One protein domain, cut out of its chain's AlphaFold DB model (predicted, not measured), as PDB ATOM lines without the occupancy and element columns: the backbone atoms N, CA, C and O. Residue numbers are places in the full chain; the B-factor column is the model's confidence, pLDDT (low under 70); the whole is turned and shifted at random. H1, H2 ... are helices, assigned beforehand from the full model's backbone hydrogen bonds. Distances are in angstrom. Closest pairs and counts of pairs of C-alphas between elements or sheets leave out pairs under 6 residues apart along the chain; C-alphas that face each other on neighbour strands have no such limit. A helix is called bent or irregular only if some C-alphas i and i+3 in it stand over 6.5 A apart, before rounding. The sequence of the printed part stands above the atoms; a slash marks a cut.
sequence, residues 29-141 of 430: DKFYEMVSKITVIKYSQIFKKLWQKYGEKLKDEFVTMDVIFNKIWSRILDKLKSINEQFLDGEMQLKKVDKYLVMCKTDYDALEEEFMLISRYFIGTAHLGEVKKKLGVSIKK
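Overview. This is residues 29 to 141 of the 430 residues of an uncharacterized protein of Paramuricea clavata (UniProt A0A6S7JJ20). One long helix, H3, runs along most of the domain's length, and four helices pack on it one after another: H1 on its residues 65 to 73, H2 on residues 71 to 80, H5 across it at residues 80 to 84, and H6 at its last residues, 87 to 88. H5 and H6 fold back on each other as a hairpin, while H4 packs crosswise on H2 and H5. The printed part has 113 residues with six named helices, H1 to H6 in chain order, and no named strand: all helix, with mostly crossed packing. It is compact, with a radius of gyration of the C-alphas of 14.8 A, and spans 45 by 31 by 21 A.

Arrangement. Start with H1, residues 29 to 41; its residues 31 to 34 touch residues 65 to 73 of H3, residues 65 to 88, at a steep tilt of 43 degrees, the closest C-alphas being those of Phe 31 and Phe 69, 7.5 A apart. Next look at H2, residues 45 to 56, which forms a helical hairpin with H3: they touch, closest at C-alphas 54 and 72, 5.8 A, and run opposite ways at 37 degrees, only just a steep tilt. H4, residues 94 to 104, is about perpendicular to H2 at 85 degrees and touches its residues 45 to 49; C-alphas 45 and 104, the closest, are 5.8 A apart. Then find H5, residues 108 to 123, which with H3 is a hub, each touching four helices; H5 and H3 come closest at C-alphas 119 and 84, 6.6 A. H6, residues 128 to 141, touches H5 in a second helical hairpin, opposite ways at a tilt of 34 degrees, only just shallow, with C-alphas 139 and 112 closest at 6.7 A. H4 and H6 are apart. In the backbones of H2, H4, H5 and H6 every O i to N i+4 pair is within hydrogen-bond range; in H1 it is 8 of 9, in H3 17 of 20.

Along the chain. Find C-alpha 29 at (120.051, 123.532, 161.476), where H1 begins. From C-alpha 65 at (130.672, 124.732, 167.195), H3 runs 32.3 A to C-alpha 88; it is irregular, but only just, with C-alphas 71 and 74 6.8 A apart. H5 is 21.9 A long and H6 19.8 A, ending at C-alpha 141 at (131.455, 161.335, 148.340).

Size, cuts and confidence. The two C-alphas farthest apart are those of Phe 62 and Lys 140, 45.4 A. The printed part has no cut and no long link; look for pLDDT under 70 at residues 105 to 106 and residue 126.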
ATOM      1  N   ASP A  29     120.461 122.688 162.615       80.38
ATOM      2  CA  ASP A  29     120.051 123.532 161.476       80.38
ATOM      3  C   ASP A  29     120.732 124.911 161.478       80.38
ATOM      4  O   ASP A  29     121.135 125.425 160.431       80.38
ATOM      5  N   LYS A  30     120.960 125.484 162.669       82.94
ATOM      6  CA  LYS A  30     121.666 126.765 162.850       82.94
ATOM      7  C   LYS A  30     123.091 126.741 162.272       82.94
ATOM      8  O   LYS A  30     123.572 127.752 161.757       82.94
ATOM      9  N   PHE A  31     123.781 125.600 162.340       83.00
ATOM     10  CA  PHE A  31     125.133 125.445 161.805       83.00
ATOM     11  C   PHE A  31     125.116 125.217 160.294       83.00
ATOM     12  O   PHE A  31     125.975 125.762 159.600       83.00
ATOM     13  N   TYR A  32     124.128 124.490 159.766       81.56
ATOM     14  CA  TYR A  32     123.931 124.372 158.319       81.56
ATOM     15  C   TYR A  32     123.641 125.731 157.679       81.56
ATOM     16  O   TYR A  32     124.252 126.091 156.669       81.56
ATOM     17  N   GLU A  33     122.778 126.531 158.306       83.56
ATOM     18  CA  GLU A  33     122.485 127.890 157.862       83.56
ATOM     19  C   GLU A  33     123.735 128.781 157.914       83.56
ATOM     20  O   GLU A  33     124.022 129.508 156.959       83.56
ATOM     21  N   MET A  34     124.520 128.690 158.996       85.62
ATOM     22  CA  MET A  34     125.806 129.380 159.116       85.62
ATOM     23  C   MET A  34     126.748 129.007 157.967       85.62
ATOM     24  O   MET A  34     127.267 129.899 157.299       85.62
ATOM     25  N   VAL A  35     126.961 127.715 157.699       84.62
ATOM     26  CA  VAL A  35     127.863 127.254 156.631       84.62
ATOM     27  C   VAL A  35     127.374 127.729 155.265       84.62
ATOM     28  O   VAL A  35     128.161 128.286 154.500       84.62
ATOM     29  N   SER A  36     126.075 127.593 154.983       84.31
ATOM     30  CA  SER A  36     125.460 128.089 153.749       84.31
ATOM     31  C   SER A  36     125.717 129.589 153.558       84.31
ATOM     32  O   SER A  36     126.267 130.011 152.539       84.31
ATOM     33  N   LYS A  37     125.459 130.402 154.586       85.69
ATOM     34  CA  LYS A  37     125.709 131.851 154.572       85.69
ATOM     35  C   LYS A  37     127.191 132.210 154.431       85.69
ATOM     36  O   LYS A  37     127.522 133.162 153.718       85.69
ATOM     37  N   ILE A  38     128.093 131.435 155.036       87.56
ATOM     38  CA  ILE A  38     129.543 131.589 154.855       87.56
ATOM     39  C   ILE A  38     129.922 131.412 153.383       87.56
ATOM     40  O   ILE A  38     130.715 132.200 152.874       87.56
ATOM     41  N   THR A  39     129.345 130.443 152.661       84.81
ATOM     42  CA  THR A  39     129.699 130.226 151.243       84.81
ATOM     43  C   THR A  39     129.414 131.427 150.340       84.81
ATOM     44  O   THR A  39     130.111 131.602 149.337       84.81
ATOM     45  N   VAL A  40     128.458 132.275 150.729       86.06
ATOM     46  CA  VAL A  40     128.093 133.505 150.018       86.06
ATOM     47  C   VAL A  40     129.048 134.646 150.371       86.06
ATOM     48  O   VAL A  40     129.572 135.314 149.481       86.06
ATOM     49  N   ILE A  41     129.314 134.861 151.664       88.88
ATOM     50  CA  ILE A  41     130.103 136.007 152.144       88.88
ATOM     51  C   ILE A  41     131.617 135.741 152.175       88.88
ATOM     52  O   ILE A  41     132.398 136.670 152.358       88.88
ATOM     53  N   LYS A  42     132.073 134.501 151.938       87.81
ATOM     54  CA  LYS A  42     133.500 134.117 151.988       87.81
ATOM     55  C   LYS A  42     134.409 134.922 151.067       87.81
ATOM     56  O   LYS A  42     135.619 134.888 151.261       87.81
ATOM     57  N   TYR A  43     133.874 135.590 150.047       88.00
ATOM     58  CA  TYR A  43     134.667 136.421 149.140       88.00
ATOM     59  C   TYR A  43     134.957 137.815 149.715       88.00
ATOM     60  O   TYR A  43     135.979 138.394 149.350       88.00
ATOM     61  N   SER A  44     134.154 138.286 150.677       89.75
ATOM     62  CA  SER A  44     134.323 139.581 151.342       89.75
ATOM     63  C   SER A  44     135.639 139.636 152.121       89.75
ATOM     64  O   SER A  44     135.915 138.802 152.993       89.75
ATOM     65  N   GLN A  45     136.460 140.642 151.830       88.88
ATOM     66  CA  GLN A  45     137.697 140.898 152.568       88.88
ATOM     67  C   GLN A  45     137.412 141.407 153.982       88.88
ATOM     68  O   GLN A  45     138.108 141.026 154.929       88.88
ATOM     69  N   ILE A  46     136.353 142.205 154.147       89.06
ATOM     70  CA  ILE A  46     135.919 142.699 155.452       89.06
ATOM     71  C   ILE A  46     135.518 141.533 156.351       89.06
ATOM     72  O   ILE A  46     135.979 141.446 157.493       89.06
ATOM     73  N   PHE A  47     134.737 140.595 155.815       91.81
ATOM     74  CA  PHE A  47     134.360 139.373 156.510       91.81
ATOM     75  C   PHE A  47     135.585 138.549 156.919       91.81
ATOM     76  O   PHE A  47     135.737 138.247 158.102       91.81
ATOM     77  N   LYS A  48     136.502 138.243 155.987       90.75
ATOM     78  CA  LYS A  48     137.722 137.462 156.281       90.75
ATOM     79  C   LYS A  48     138.554 138.086 157.400       90.75
ATOM     80  O   LYS A  48     139.039 137.378 158.280       90.75
ATOM     81  N   LYS A  49     138.722 139.410 157.385       88.94
ATOM     82  CA  LYS A  49     139.526 140.129 158.383       88.94
ATOM     83  C   LYS A  49     138.857 140.189 159.746       88.94
ATOM     84  O   LYS A  49     139.537 140.020 160.758       88.94
ATOM     85  N   LEU A  50     137.538 140.377 159.794       88.56
ATOM     86  CA  LEU A  50     136.788 140.259 161.044       88.56
ATOM     87  C   LEU A  50     136.856 138.826 161.584       88.56
ATOM     88  O   LEU A  50     137.139 138.650 162.765       88.56
ATOM     89  N   TRP A  51     136.691 137.820 160.723       90.50
ATOM     90  CA  TRP A  51     136.817 136.408 161.085       90.50
ATOM     91  C   TRP A  51     138.183 136.089 161.683       90.50
ATOM     92  O   TRP A  51     138.253 135.538 162.778       90.50
ATOM     93  N   GLN A  52     139.265 136.521 161.032       89.44
ATOM     94  CA  GLN A  52     140.621 136.374 161.557       89.44
ATOM     95  C   GLN A  52     140.770 137.052 162.928       89.44
ATOM     96  O   GLN A  52     141.249 136.432 163.872       89.44
ATOM     97  N   LYS A  53     140.300 138.297 163.065       88.06
ATOM     98  CA  LYS A  53     140.399 139.067 164.313       88.06
ATOM     99  C   LYS A  53     139.655 138.420 165.484       88.06
ATOM    100  O   LYS A  53     140.132 138.489 166.613       88.06
ATOM    101  N   TYR A  54     138.466 137.864 165.255       86.44
ATOM    102  CA  TYR A  54     137.719 137.168 166.309       86.44
ATOM    103  C   TYR A  54     138.275 135.765 166.571       86.44
ATOM    104  O   TYR A  54     138.318 135.357 167.726       86.44
ATOM    105  N   GLY A  55     138.770 135.071 165.543       85.38
ATOM    106  CA  GLY A  55     139.437 133.777 165.691       85.38
ATOM    107  C   GLY A  55     140.741 133.863 166.487       85.38
ATOM    108  O   GLY A  55     140.995 133.023 167.342       85.38
ATOM    109  N   GLU A  56     141.539 134.918 166.292       87.62
ATOM    110  CA  GLU A  56     142.775 135.147 167.057       87.62
ATOM    111  C   GLU A  56     142.534 135.286 168.564       87.62
ATOM    112  O   GLU A  56     143.399 134.914 169.350       87.62
ATOM    113  N   LYS A  57     141.352 135.759 168.973       83.31
ATOM    114  CA  LYS A  57     140.972 135.887 170.388       83.31
ATOM    115  C   LYS A  57     140.629 134.560 171.062       83.31
ATOM    116  O   LYS A  57     140.438 134.551 172.270       83.31
ATOM    117  N   LEU A  58     140.508 133.479 170.295       82.25
ATOM    118  CA  LEU A  58     140.093 132.160 170.775       82.25
ATOM    119  C   LEU A  58     141.216 131.119 170.660       82.25
ATOM    120  O   LEU A  58     140.956 129.934 170.821       82.25
ATOM    121  N   LYS A  59     142.456 131.545 170.373       76.44
ATOM    122  CA  LYS A  59     143.605 130.649 170.147       76.44
ATOM    123  C   LYS A  59     143.925 129.729 171.329       76.44
ATOM    124  O   LYS A  59     144.404 128.627 171.092       76.44
ATOM    125  N   ASP A  60     143.621 130.164 172.550       77.94
ATOM    126  CA  ASP A  60     143.919 129.429 173.785       77.94
ATOM    127  C   ASP A  60     142.666 128.793 174.427       77.94
ATOM    128  O   ASP A  60     142.739 128.234 175.520       77.94
ATOM    129  N   GLU A  61     141.499 128.874 173.773       78.62
ATOM    130  CA  GLU A  61     140.236 128.311 174.273       78.62
ATOM    131  C   GLU A  61     139.894 126.979 173.585       78.62
ATOM    132  O   GLU A  61     140.193 126.762 172.412       78.62
ATOM    133  N   PHE A  62     139.188 126.090 174.291       76.12
ATOM    134  CA  PHE A  62     138.586 124.913 173.665       76.12
ATOM    135  C   PHE A  62     137.437 125.349 172.742       76.12
ATOM    136  O   PHE A  62     136.410 125.860 173.198       76.12
ATOM    137  N   VAL A  63     137.615 125.170 171.432       81.62
ATOM    138  CA  VAL A  63     136.682 125.670 170.417       81.62
ATOM    139  C   VAL A  63     135.627 124.615 170.086       81.62
ATOM    140  O   VAL A  63     135.922 123.605 169.452       81.62
ATOM    141  N   THR A  64     134.374 124.876 170.464       85.12
ATOM    142  CA  THR A  64     133.200 124.102 170.027       85.12
ATOM    143  C   THR A  64     132.425 124.833 168.928       85.12
ATOM    144  O   THR A  64     132.580 126.042 168.738       85.12
ATOM    145  N   MET A  65     131.539 124.124 168.218       80.44
ATOM    146  CA  MET A  65     130.672 124.732 167.195       80.44
ATOM    147  C   MET A  65     129.778 125.841 167.769       80.44
ATOM    148  O   MET A  65     129.624 126.887 167.137       80.44
ATOM    149  N   ASP A  66     129.264 125.691 168.994       84.38
ATOM    150  CA  ASP A  66     128.503 126.748 169.673       84.38
ATOM    151  C   ASP A  66     129.362 127.965 170.035       84.38
ATOM    152  O   ASP A  66     128.886 129.098 169.955       84.38
ATOM    153  N   VAL A  67     130.635 127.765 170.395       84.69
ATOM    154  CA  VAL A  67     131.574 128.874 170.617       84.69
ATOM    155  C   VAL A  67     131.830 129.620 169.306       84.69
ATOM    156  O   VAL A  67     131.775 130.850 169.294       84.69
ATOM    157  N   ILE A  68     132.023 128.910 168.190       85.31
ATOM    158  CA  ILE A  68     132.165 129.523 166.859       85.31
ATOM    159  C   ILE A  68     130.903 130.316 166.505       85.31
ATOM    160  O   ILE A  68     130.992 131.485 166.126       85.31
ATOM    161  N   PHE A  69     129.719 129.732 166.677       86.25
ATOM    162  CA  PHE A  69     128.463 130.388 166.322       86.25
ATOM    163  C   PHE A  69     128.191 131.646 167.173       86.25
ATOM    164  O   PHE A  69     127.895 132.724 166.646       86.25
ATOM    165  N   ASN A  70     128.351 131.550 168.496       86.00
ATOM    166  CA  ASN A  70     127.997 132.625 169.429       86.00
ATOM    167  C   ASN A  70     129.096 133.685 169.611       86.00
ATOM    168  O   ASN A  70     128.794 134.866 169.789       86.00
ATOM    169  N   LYS A  71     130.380 133.305 169.600       84.44
ATOM    170  CA  LYS A  71     131.486 134.255 169.827       84.44
ATOM    171  C   LYS A  71     132.083 134.811 168.533       84.44
ATOM    172  O   LYS A  71     132.618 135.919 168.566       84.44
ATOM    173  N   ILE A  72     131.990 134.084 167.415       87.06
ATOM    174  CA  ILE A  72     132.552 134.505 166.122       87.06
ATOM    175  C   ILE A  72     131.433 134.916 165.162       87.06
ATOM    176  O   ILE A  72     131.306 136.095 164.841       87.06
ATOM    177  N   TRP A  73     130.612 133.966 164.714       88.12
ATOM    178  CA  TRP A  73     129.683 134.162 163.598       88.12
ATOM    179  C   TRP A  73     128.647 135.260 163.857       88.12
ATOM    180  O   TRP A  73     128.604 136.238 163.116       88.12
ATOM    181  N   SER A  74     127.865 135.152 164.935       87.06
ATOM    182  CA  SER A  74     126.850 136.157 165.300       87.06
ATOM    183  C   SER A  74     127.452 137.556 165.483       87.06
ATOM    184  O   SER A  74     126.982 138.521 164.885       87.06
ATOM    185  N   ARG A  75     128.574 137.661 166.210       89.56
ATOM    186  CA  ARG A  75     129.301 138.928 166.418       89.56
ATOM    187  C   ARG A  75     129.800 139.547 165.116       89.56
ATOM    188  O   ARG A  75     129.808 140.773 164.984       89.56
ATOM    189  N   ILE A  76     130.245 138.724 164.167       90.62
ATOM    190  CA  ILE A  76     130.657 139.192 162.843       90.62
ATOM    191  C   ILE A  76     129.450 139.674 162.056       90.62
ATOM    192  O   ILE A  76     129.543 140.752 161.480       90.62
ATOM    193  N   LEU A  77     128.336 138.940 162.052       88.69
ATOM    194  CA  LEU A  77     127.127 139.349 161.339       88.69
ATOM    195  C   LEU A  77     126.587 140.686 161.846       88.69
ATOM    196  O   LEU A  77     126.367 141.584 161.035       88.69
ATOM    197  N   ASP A  78     126.469 140.859 163.164       88.81
ATOM    198  CA  ASP A  78     126.034 142.125 163.768       88.81
ATOM    199  C   ASP A  78     126.968 143.270 163.375       88.81
ATOM    200  O   ASP A  78     126.540 144.368 163.002       88.81
ATOM    201  N   LYS A  79     128.280 143.011 163.422       90.12
ATOM    202  CA  LYS A  79     129.269 144.027 163.081       90.12
ATOM    203  C   LYS A  79     129.239 144.371 161.598       90.12
ATOM    204  O   LYS A  79     129.347 145.547 161.264       90.12
ATOM    205  N   LEU A  80     129.106 143.373 160.733       90.00
ATOM    206  CA  LEU A  80     129.074 143.526 159.285       90.00
ATOM    207  C   LEU A  80     127.814 144.280 158.850       90.00
ATOM    208  O   LEU A  80     127.919 145.202 158.045       90.00
ATOM    209  N   LYS A  81     126.661 143.970 159.455       89.31
ATOM    210  CA  LYS A  81     125.404 144.700 159.256       89.31
ATOM    211  C   LYS A  81     125.555 146.172 159.635       89.31
ATOM    212  O   LYS A  81     125.339 147.044 158.802       89.31
ATOM    213  N   SER A  82     126.056 146.439 160.842       90.50
ATOM    214  CA  SER A  82     126.281 147.806 161.327       90.50
ATOM    215  C   SER A  82     127.278 148.592 160.463       90.50
ATOM    216  O   SER A  82     127.131 149.798 160.280       90.50
ATOM    217  N   ILE A  83     128.313 147.933 159.928       89.94
ATOM    218  CA  ILE A  83     129.264 148.553 158.992       89.94
ATOM    219  C   ILE A  83     128.572 148.906 157.675       89.94
ATOM    220  O   ILE A  83     128.794 150.002 157.163       89.94
ATOM    221  N   ASN A  84     127.755 147.994 157.149       89.19
ATOM    222  CA  ASN A  84     127.037 148.181 155.896       89.19
ATOM    223  C   ASN A  84     126.041 149.344 155.979       89.19
ATOM    224  O   ASN A  84     126.055 150.219 155.121       89.19
ATOM    225  N   GLU A  85     125.238 149.388 157.042       88.50
ATOM    226  CA  GLU A  85     124.256 150.453 157.294       88.50
ATOM    227  C   GLU A  85     124.943 151.820 157.409       88.50
ATOM    228  O   GLU A  85     124.660 152.719 156.624       88.50
ATOM    229  N   GLN A  86     125.973 151.943 158.260       88.69
ATOM    230  CA  GLN A  86     126.733 153.197 158.403       88.69
ATOM    231  C   GLN A  86     127.332 153.699 157.081       88.69
ATOM    232  O   GLN A  86     127.476 154.907 156.888       88.69
ATOM    233  N   PHE A  87     127.743 152.793 156.188       87.50
ATOM    234  CA  PHE A  87     128.304 153.174 154.893       87.50
ATOM    235  C   PHE A  87     127.223 153.625 153.906       87.50
ATOM    236  O   PHE A  87     127.393 154.640 153.226       87.50
ATOM    237  N   LEU A  88     126.112 152.888 153.836       84.94
ATOM    238  CA  LEU A  88     124.988 153.193 152.950       84.94
ATOM    239  C   LEU A  88     124.294 154.502 153.329       84.94
ATOM    240  O   LEU A  88     123.961 155.286 152.443       84.94
ATOM    241  N   ASP A  89     124.132 154.754 154.626       84.06
ATOM    242  CA  ASP A  89     123.481 155.963 155.136       84.06
ATOM    243  C   ASP A  89     124.437 157.170 155.158       84.06
ATOM    244  O   ASP A  89     124.032 158.316 155.359       84.06
ATOM    245  N   GLY A  90     125.728 156.937 154.895       81.69
ATOM    246  CA  GLY A  90     126.750 157.978 154.837       81.69
ATOM    247  C   GLY A  90     127.132 158.552 156.205       81.69
ATOM    248  O   GLY A  90     127.759 159.609 156.267       81.69
ATOM    249  N   GLU A  91     126.778 157.866 157.290       85.38
ATOM    250  CA  GLU A  91     127.124 158.225 158.672       85.38
ATOM    251  C   GLU A  91     128.531 157.763 159.068       85.38
ATOM    252  O   GLU A  91     129.091 158.190 160.080       85.38
ATOM    253  N   MET A  92     129.129 156.867 158.278       85.50
ATOM    254  CA  MET A  92     130.472 156.374 158.539       85.50
ATOM    255  C   MET A  92     131.488 157.519 158.521       85.50
ATOM    256  O   MET A  92     131.553 158.305 157.580       85.50
ATOM    257  N   GLN A  93     132.331 157.570 159.552       84.12
ATOM    258  CA  GLN A  93     133.450 158.508 159.606       84.12
ATOM    259  C   GLN A  93     134.490 158.195 158.531       84.12
ATOM    260  O   GLN A  93     134.858 157.032 158.336       84.12
ATOM    261  N   LEU A  94     135.043 159.228 157.906       77.12
ATOM    262  CA  LEU A  94     135.993 159.085 156.798       77.12
ATOM    263  C   LEU A  94     137.281 158.357 157.217       77.12
ATOM    264  O   LEU A  94     137.703 157.421 156.541       77.12
ATOM    265  N   LYS A  95     137.795 158.608 158.430       81.00
ATOM    266  CA  LYS A  95     138.909 157.831 159.014       81.00
ATOM    267  C   LYS A  95     138.632 156.328 159.107       81.00
ATOM    268  O   LYS A  95     139.547 155.504 159.098       81.00
ATOM    269  N   LYS A  96     137.366 155.940 159.275       83.62
ATOM    270  CA  LYS A  96     136.956 154.532 159.322       83.62
ATOM    271  C   LYS A  96     136.873 153.939 157.914       83.62
ATOM    272  O   LYS A  96     137.225 152.775 157.757       83.62
ATOM    273  N   VAL A  97     136.493 154.734 156.913       83.56
ATOM    274  CA  VAL A  97     136.558 154.354 155.493       83.56
ATOM    275  C   VAL A  97     138.008 154.111 155.063       83.56
ATOM    276  O   VAL A  97     138.293 153.065 154.485       83.56
ATOM    277  N   ASP A  98     138.938 154.992 155.447       79.81
ATOM    278  CA  ASP A  98     140.374 154.838 155.157       79.81
ATOM    279  C   ASP A  98     140.933 153.516 155.704       79.81
ATOM    280  O   ASP A  98     141.675 152.805 155.024       79.81
ATOM    281  N   LYS A  99     140.507 153.116 156.910       84.06
ATOM    282  CA  LYS A  99     140.868 151.808 157.481       84.06
ATOM    283  C   LYS A  99     140.383 150.643 156.622       84.06
ATOM    284  O   LYS A  99     141.100 149.652 156.514       84.06
ATOM    285  N   TYR A 100     139.190 150.734 156.034       82.94
ATOM    286  CA  TYR A 100     138.658 149.673 155.178       82.94
ATOM    287  C   TYR A 100     139.334 149.622 153.811       82.94
ATOM    288  O   TYR A 100     139.614 148.525 153.344       82.94
ATOM    289  N   LEU A 101     139.700 150.764 153.228       79.88
ATOM    290  CA  LEU A 101     140.505 150.810 152.000       79.88
ATOM    291  C   LEU A 101     141.853 150.103 152.187       79.88
ATOM    292  O   LEU A 101     142.209 149.209 151.419       79.88
ATOM    293  N   VAL A 102     142.562 150.424 153.275       80.38
ATOM    294  CA  VAL A 102     143.821 149.748 153.633       80.38
ATOM    295  C   VAL A 102     143.590 148.255 153.880       80.38
ATOM    296  O   VAL A 102     144.383 147.419 153.448       80.38
ATOM    297  N   MET A 103     142.495 147.902 154.557       77.56
ATOM    298  CA  MET A 103     142.168 146.515 154.885       77.56
ATOM    299  C   MET A 103     141.850 145.665 153.649       77.56
ATOM    300  O   MET A 103     142.259 144.503 153.601       77.56
ATOM    301  N   CYS A 104     141.161 146.239 152.664       70.44
ATOM    302  CA  CYS A 104     140.848 145.592 151.394       70.44
ATOM    303  C   CYS A 104     142.047 145.563 150.434       70.44
ATOM    304  O   CYS A 104     142.020 144.791 149.485       70.44
ATOM    305  N   LYS A 105     143.123 146.323 150.715       64.06
ATOM    306  CA  LYS A 105     144.330 146.444 149.875       64.06
ATOM    307  C   LYS A 105     144.009 146.845 148.425       64.06
ATOM    308  O   LYS A 105     144.606 146.308 147.493       64.06
ATOM    309  N   THR A 106     143.040 147.733 148.207       63.28
ATOM    310  CA  THR A 106     142.570 148.069 146.850       63.28
ATOM    311  C   THR A 106     142.046 149.507 146.761       63.28
ATOM    312  O   THR A 106     142.035 150.238 147.753       63.28
ATOM    313  N   ASP A 107     141.682 149.921 145.549       75.81
ATOM    314  CA  ASP A 107     141.034 151.181 145.206       75.81
ATOM    315  C   ASP A 107     139.560 151.275 145.663       75.81
ATOM    316  O   ASP A 107     138.990 150.387 146.305       75.81
ATOM    317  N   TYR A 108     138.945 152.413 145.346       76.62
ATOM    318  CA  TYR A 108     137.556 152.720 145.676       76.62
ATOM    319  C   TYR A 108     136.535 151.885 144.891       76.62
ATOM    320  O   TYR A 108     135.397 151.783 145.344       76.62
ATOM    321  N   ASP A 109     136.909 151.308 143.749       76.00
ATOM    322  CA  ASP A 109     135.997 150.512 142.923       76.00
ATOM    323  C   ASP A 109     135.826 149.118 143.539       76.00
ATOM    324  O   ASP A 109     134.704 148.642 143.707       76.00
ATOM    325  N   ALA A 110     136.902 148.523 144.057       78.94
ATOM    326  CA  ALA A 110     136.782 147.309 144.861       78.94
ATOM    327  C   ALA A 110     136.067 147.543 146.201       78.94
ATOM    328  O   ALA A 110     135.420 146.633 146.718       78.94
ATOM    329  N   LEU A 111     136.152 148.750 146.778       84.06
ATOM    330  CA  LEU A 111     135.349 149.101 147.954       84.06
ATOM    331  C   LEU A 111     133.850 149.087 147.613       84.06
ATOM    332  O   LEU A 111     133.046 148.599 148.408       84.06
ATOM    333  N   GLU A 112     133.473 149.582 146.432       85.94
ATOM    334  CA  GLU A 112     132.101 149.492 145.928       85.94
ATOM    335  C   GLU A 112     131.666 148.028 145.772       85.94
ATOM    336  O   GLU A 112     130.620 147.637 146.291       85.94
ATOM    337  N   GLU A 113     132.481 147.184 145.140       86.38
ATOM    338  CA  GLU A 113     132.176 145.755 144.986       86.38
ATOM    339  C   GLU A 113     132.029 145.030 146.333       86.38
ATOM    340  O   GLU A 113     131.093 144.246 146.525       86.38
ATOM    341  N   GLU A 114     132.904 145.332 147.291       88.75
ATOM    342  CA  GLU A 114     132.901 144.753 148.635       88.75
ATOM    343  C   GLU A 114     131.606 145.094 149.392       88.75
ATOM    344  O   GLU A 114     130.922 144.205 149.909       88.75
ATOM    345  N   PHE A 115     131.216 146.372 149.426       88.25
ATOM    346  CA  PHE A 115     129.968 146.786 150.073       88.25
ATOM    347  C   PHE A 115     128.726 146.337 149.296       88.25
ATOM    348  O   PHE A 115     127.686 146.074 149.907       88.25
ATOM    349  N   MET A 116     128.820 146.172 147.973       87.31
ATOM    350  CA  MET A 116     127.749 145.580 147.172       87.31
ATOM    351  C   MET A 116     127.544 144.099 147.515       87.31
ATOM    352  O   MET A 116     126.398 143.658 147.634       87.31
ATOM    353  N   LEU A 117     128.624 143.337 147.717       88.06
ATOM    354  CA  LEU A 117     128.566 141.941 148.156       88.06
ATOM    355  C   LEU A 117     127.917 141.823 149.544       88.06
ATOM    356  O   LEU A 117     127.005 141.015 149.732       88.06
ATOM    357  N   ILE A 118     128.338 142.664 150.493       89.12
ATOM    358  CA  ILE A 118     127.786 142.688 151.855       89.12
ATOM    359  C   ILE A 118     126.308 143.100 151.842       89.12
ATOM    360  O   ILE A 118     125.474 142.459 152.482       89.12
ATOM    361  N   SER A 119     125.949 144.131 151.079       87.00
ATOM    362  CA  SER A 119     124.559 144.584 150.984       87.00
ATOM    363  C   SER A 119     123.652 143.535 150.347       87.00
ATOM    364  O   SER A 119     122.544 143.308 150.831       87.00
ATOM    365  N   ARG A 120     124.125 142.846 149.297       86.50
ATOM    366  CA  ARG A 120     123.390 141.739 148.665       86.50
ATOM    367  C   ARG A 120     123.132 140.604 149.648       86.50
ATOM    368  O   ARG A 120     122.059 140.012 149.614       86.50
ATOM    369  N   TYR A 121     124.094 140.322 150.524       86.81
ATOM    370  CA  TYR A 121     123.953 139.305 151.559       86.81
ATOM    371  C   TYR A 121     122.841 139.637 152.573       86.81
ATOM    372  O   TYR A 121     122.087 138.744 152.946       86.81
ATOM    373  N   PHE A 122     122.697 140.901 152.992       84.12
ATOM    374  CA  PHE A 122     121.685 141.290 153.988       84.12
ATOM    375  C   PHE A 122     120.303 141.614 153.411       84.12
ATOM    376  O   PHE A 122     119.299 141.346 154.064       84.12
ATOM    377  N   ILE A 123     120.243 142.218 152.224       77.50
ATOM    378  CA  ILE A 123     119.011 142.801 151.661       77.50
ATOM    379  C   ILE A 123     118.434 141.915 150.536       77.50
ATOM    380  O   ILE A 123     117.275 142.054 150.144       77.50
ATOM    381  N   GLY A 124     119.218 140.965 150.016       72.69
ATOM    382  CA  GLY A 124     118.820 140.116 148.896       72.69
ATOM    383  C   GLY A 124     118.795 140.863 147.556       72.69
ATOM    384  O   GLY A 124     119.353 141.950 147.402       72.69
ATOM    385  N   THR A 125     118.171 140.261 146.538       70.56
ATOM    386  CA  THR A 125     118.161 140.789 145.159       70.56
ATOM    387  C   THR A 125     117.038 141.792 144.883       70.56
ATOM    388  O   THR A 125     117.155 142.579 143.946       70.56
ATOM    389  N   ALA A 126     115.984 141.817 145.706       67.88
ATOM    390  CA  ALA A 126     114.773 142.607 145.464       67.88
ATOM    391  C   ALA A 126     114.991 144.134 145.516       67.88
ATOM    392  O   ALA A 126     114.349 144.869 144.771       67.88
ATOM    393  N   HIS A 127     115.935 144.621 146.333       74.06
ATOM    394  CA  HIS A 127     116.215 146.060 146.500       74.06
ATOM    395  C   HIS A 127     117.588 146.487 145.953       74.06
ATOM    396  O   HIS A 127     118.092 147.566 146.272       74.06
ATOM    397  N   LEU A 128     118.202 145.664 145.093       76.75
ATOM    398  CA  LEU A 128     119.570 145.886 144.610       76.75
ATOM    399  C   LEU A 128     119.732 147.225 143.864       76.75
ATOM    400  O   LEU A 128     120.790 147.846 143.936       76.75
ATOM    401  N   GLY A 129     118.682 147.698 143.183       79.50
ATOM    402  CA  GLY A 129     118.694 148.980 142.473       79.50
ATOM    403  C   GLY A 129     118.812 150.200 143.395       79.50
ATOM    404  O   GLY A 129     119.557 151.130 143.086       79.50
ATOM    405  N   GLU A 130     118.122 150.199 144.539       82.88
ATOM    406  CA  GLU A 130     118.200 151.287 145.525       82.88
ATOM    407  C   GLU A 130     119.540 151.262 146.263       82.88
ATOM    408  O   GLU A 130     120.200 152.294 146.391       82.88
ATOM    409  N   VAL A 131     119.985 150.066 146.660       83.44
ATOM    410  CA  VAL A 131     121.300 149.844 147.275       83.44
ATOM    411  C   VAL A 131     122.409 150.351 146.362       83.44
ATOM    412  O   VAL A 131     123.260 151.111 146.812       83.44
ATOM    413  N   LYS A 132     122.381 150.005 145.068       85.19
ATOM    414  CA  LYS A 132     123.386 150.462 144.099       85.19
ATOM    415  C   LYS A 132     123.418 151.987 143.983       85.19
ATOM    416  O   LYS A 132     124.496 152.566 143.901       85.19
ATOM    417  N   LYS A 133     122.258 152.653 144.018       85.50
ATOM    418  CA  LYS A 133     122.191 154.125 144.017       85.50
ATOM    419  C   LYS A 133     122.801 154.726 145.284       85.50
ATOM    420  O   LYS A 133     123.652 155.604 145.168       85.50
ATOM    421  N   LYS A 134     122.399 154.259 146.472       85.25
ATOM    422  CA  LYS A 134     122.938 154.743 147.758       85.25
ATOM    423  C   LYS A 134     124.447 154.523 147.843       85.25
ATOM    424  O   LYS A 134     125.190 155.446 148.161       85.25
ATOM    425  N   LEU A 135     124.896 153.338 147.445       85.19
ATOM    426  CA  LEU A 135     126.304 152.978 147.404       85.19
ATOM    427  C   LEU A 135     127.104 153.880 146.460       85.19
ATOM    428  O   LEU A 135     128.121 154.430 146.870       85.19
ATOM    429  N   GLY A 136     126.611 154.109 145.239       84.56
ATOM    430  CA  GLY A 136     127.251 155.017 144.288       84.56
ATOM    431  C   GLY A 136     127.367 156.450 144.821       84.56
ATOM    432  O   GLY A 136     128.389 157.107 144.615       84.56
ATOM    433  N   VAL A 137     126.363 156.933 145.566       84.56
ATOM    434  CA  VAL A 137     126.425 158.240 146.243       84.56
ATOM    435  C   VAL A 137     127.508 158.250 147.325       84.56
ATOM    436  O   VAL A 137     128.334 159.166 147.334       84.56
ATOM    437  N   SER A 138     127.550 157.243 148.203       84.06
ATOM    438  CA  SER A 138     128.569 157.140 149.256       84.06
ATOM    439  C   SER A 138     129.983 157.030 148.681       84.06
ATOM    440  O   SER A 138     130.877 157.752 149.118       84.06
ATOM    441  N   ILE A 139     130.184 156.213 147.643       85.00
ATOM    442  CA  ILE A 139     131.476 156.055 146.960       85.00
ATOM    443  C   ILE A 139     131.912 157.361 146.303       85.00
ATOM    444  O   ILE A 139     133.061 157.770 146.461       85.00
ATOM    445  N   LYS A 140     131.004 158.066 145.619       83.62
ATOM    446  CA  LYS A 140     131.314 159.371 145.024       83.62
ATOM    447  C   LYS A 140     131.776 160.373 146.085       83.62
ATOM    448  O   LYS A 140     132.781 161.044 145.879       83.62
ATOM    449  N   LYS A 141     131.090 160.439 147.230       79.62
ATOM    450  CA  LYS A 141     131.455 161.335 148.340       79.62
ATOM    451  C   LYS A 141     132.794 160.963 148.980       79.62
ATOM    452  O   LYS A 141     133.599 161.844 149.262       79.62
TER     453      LYS A 141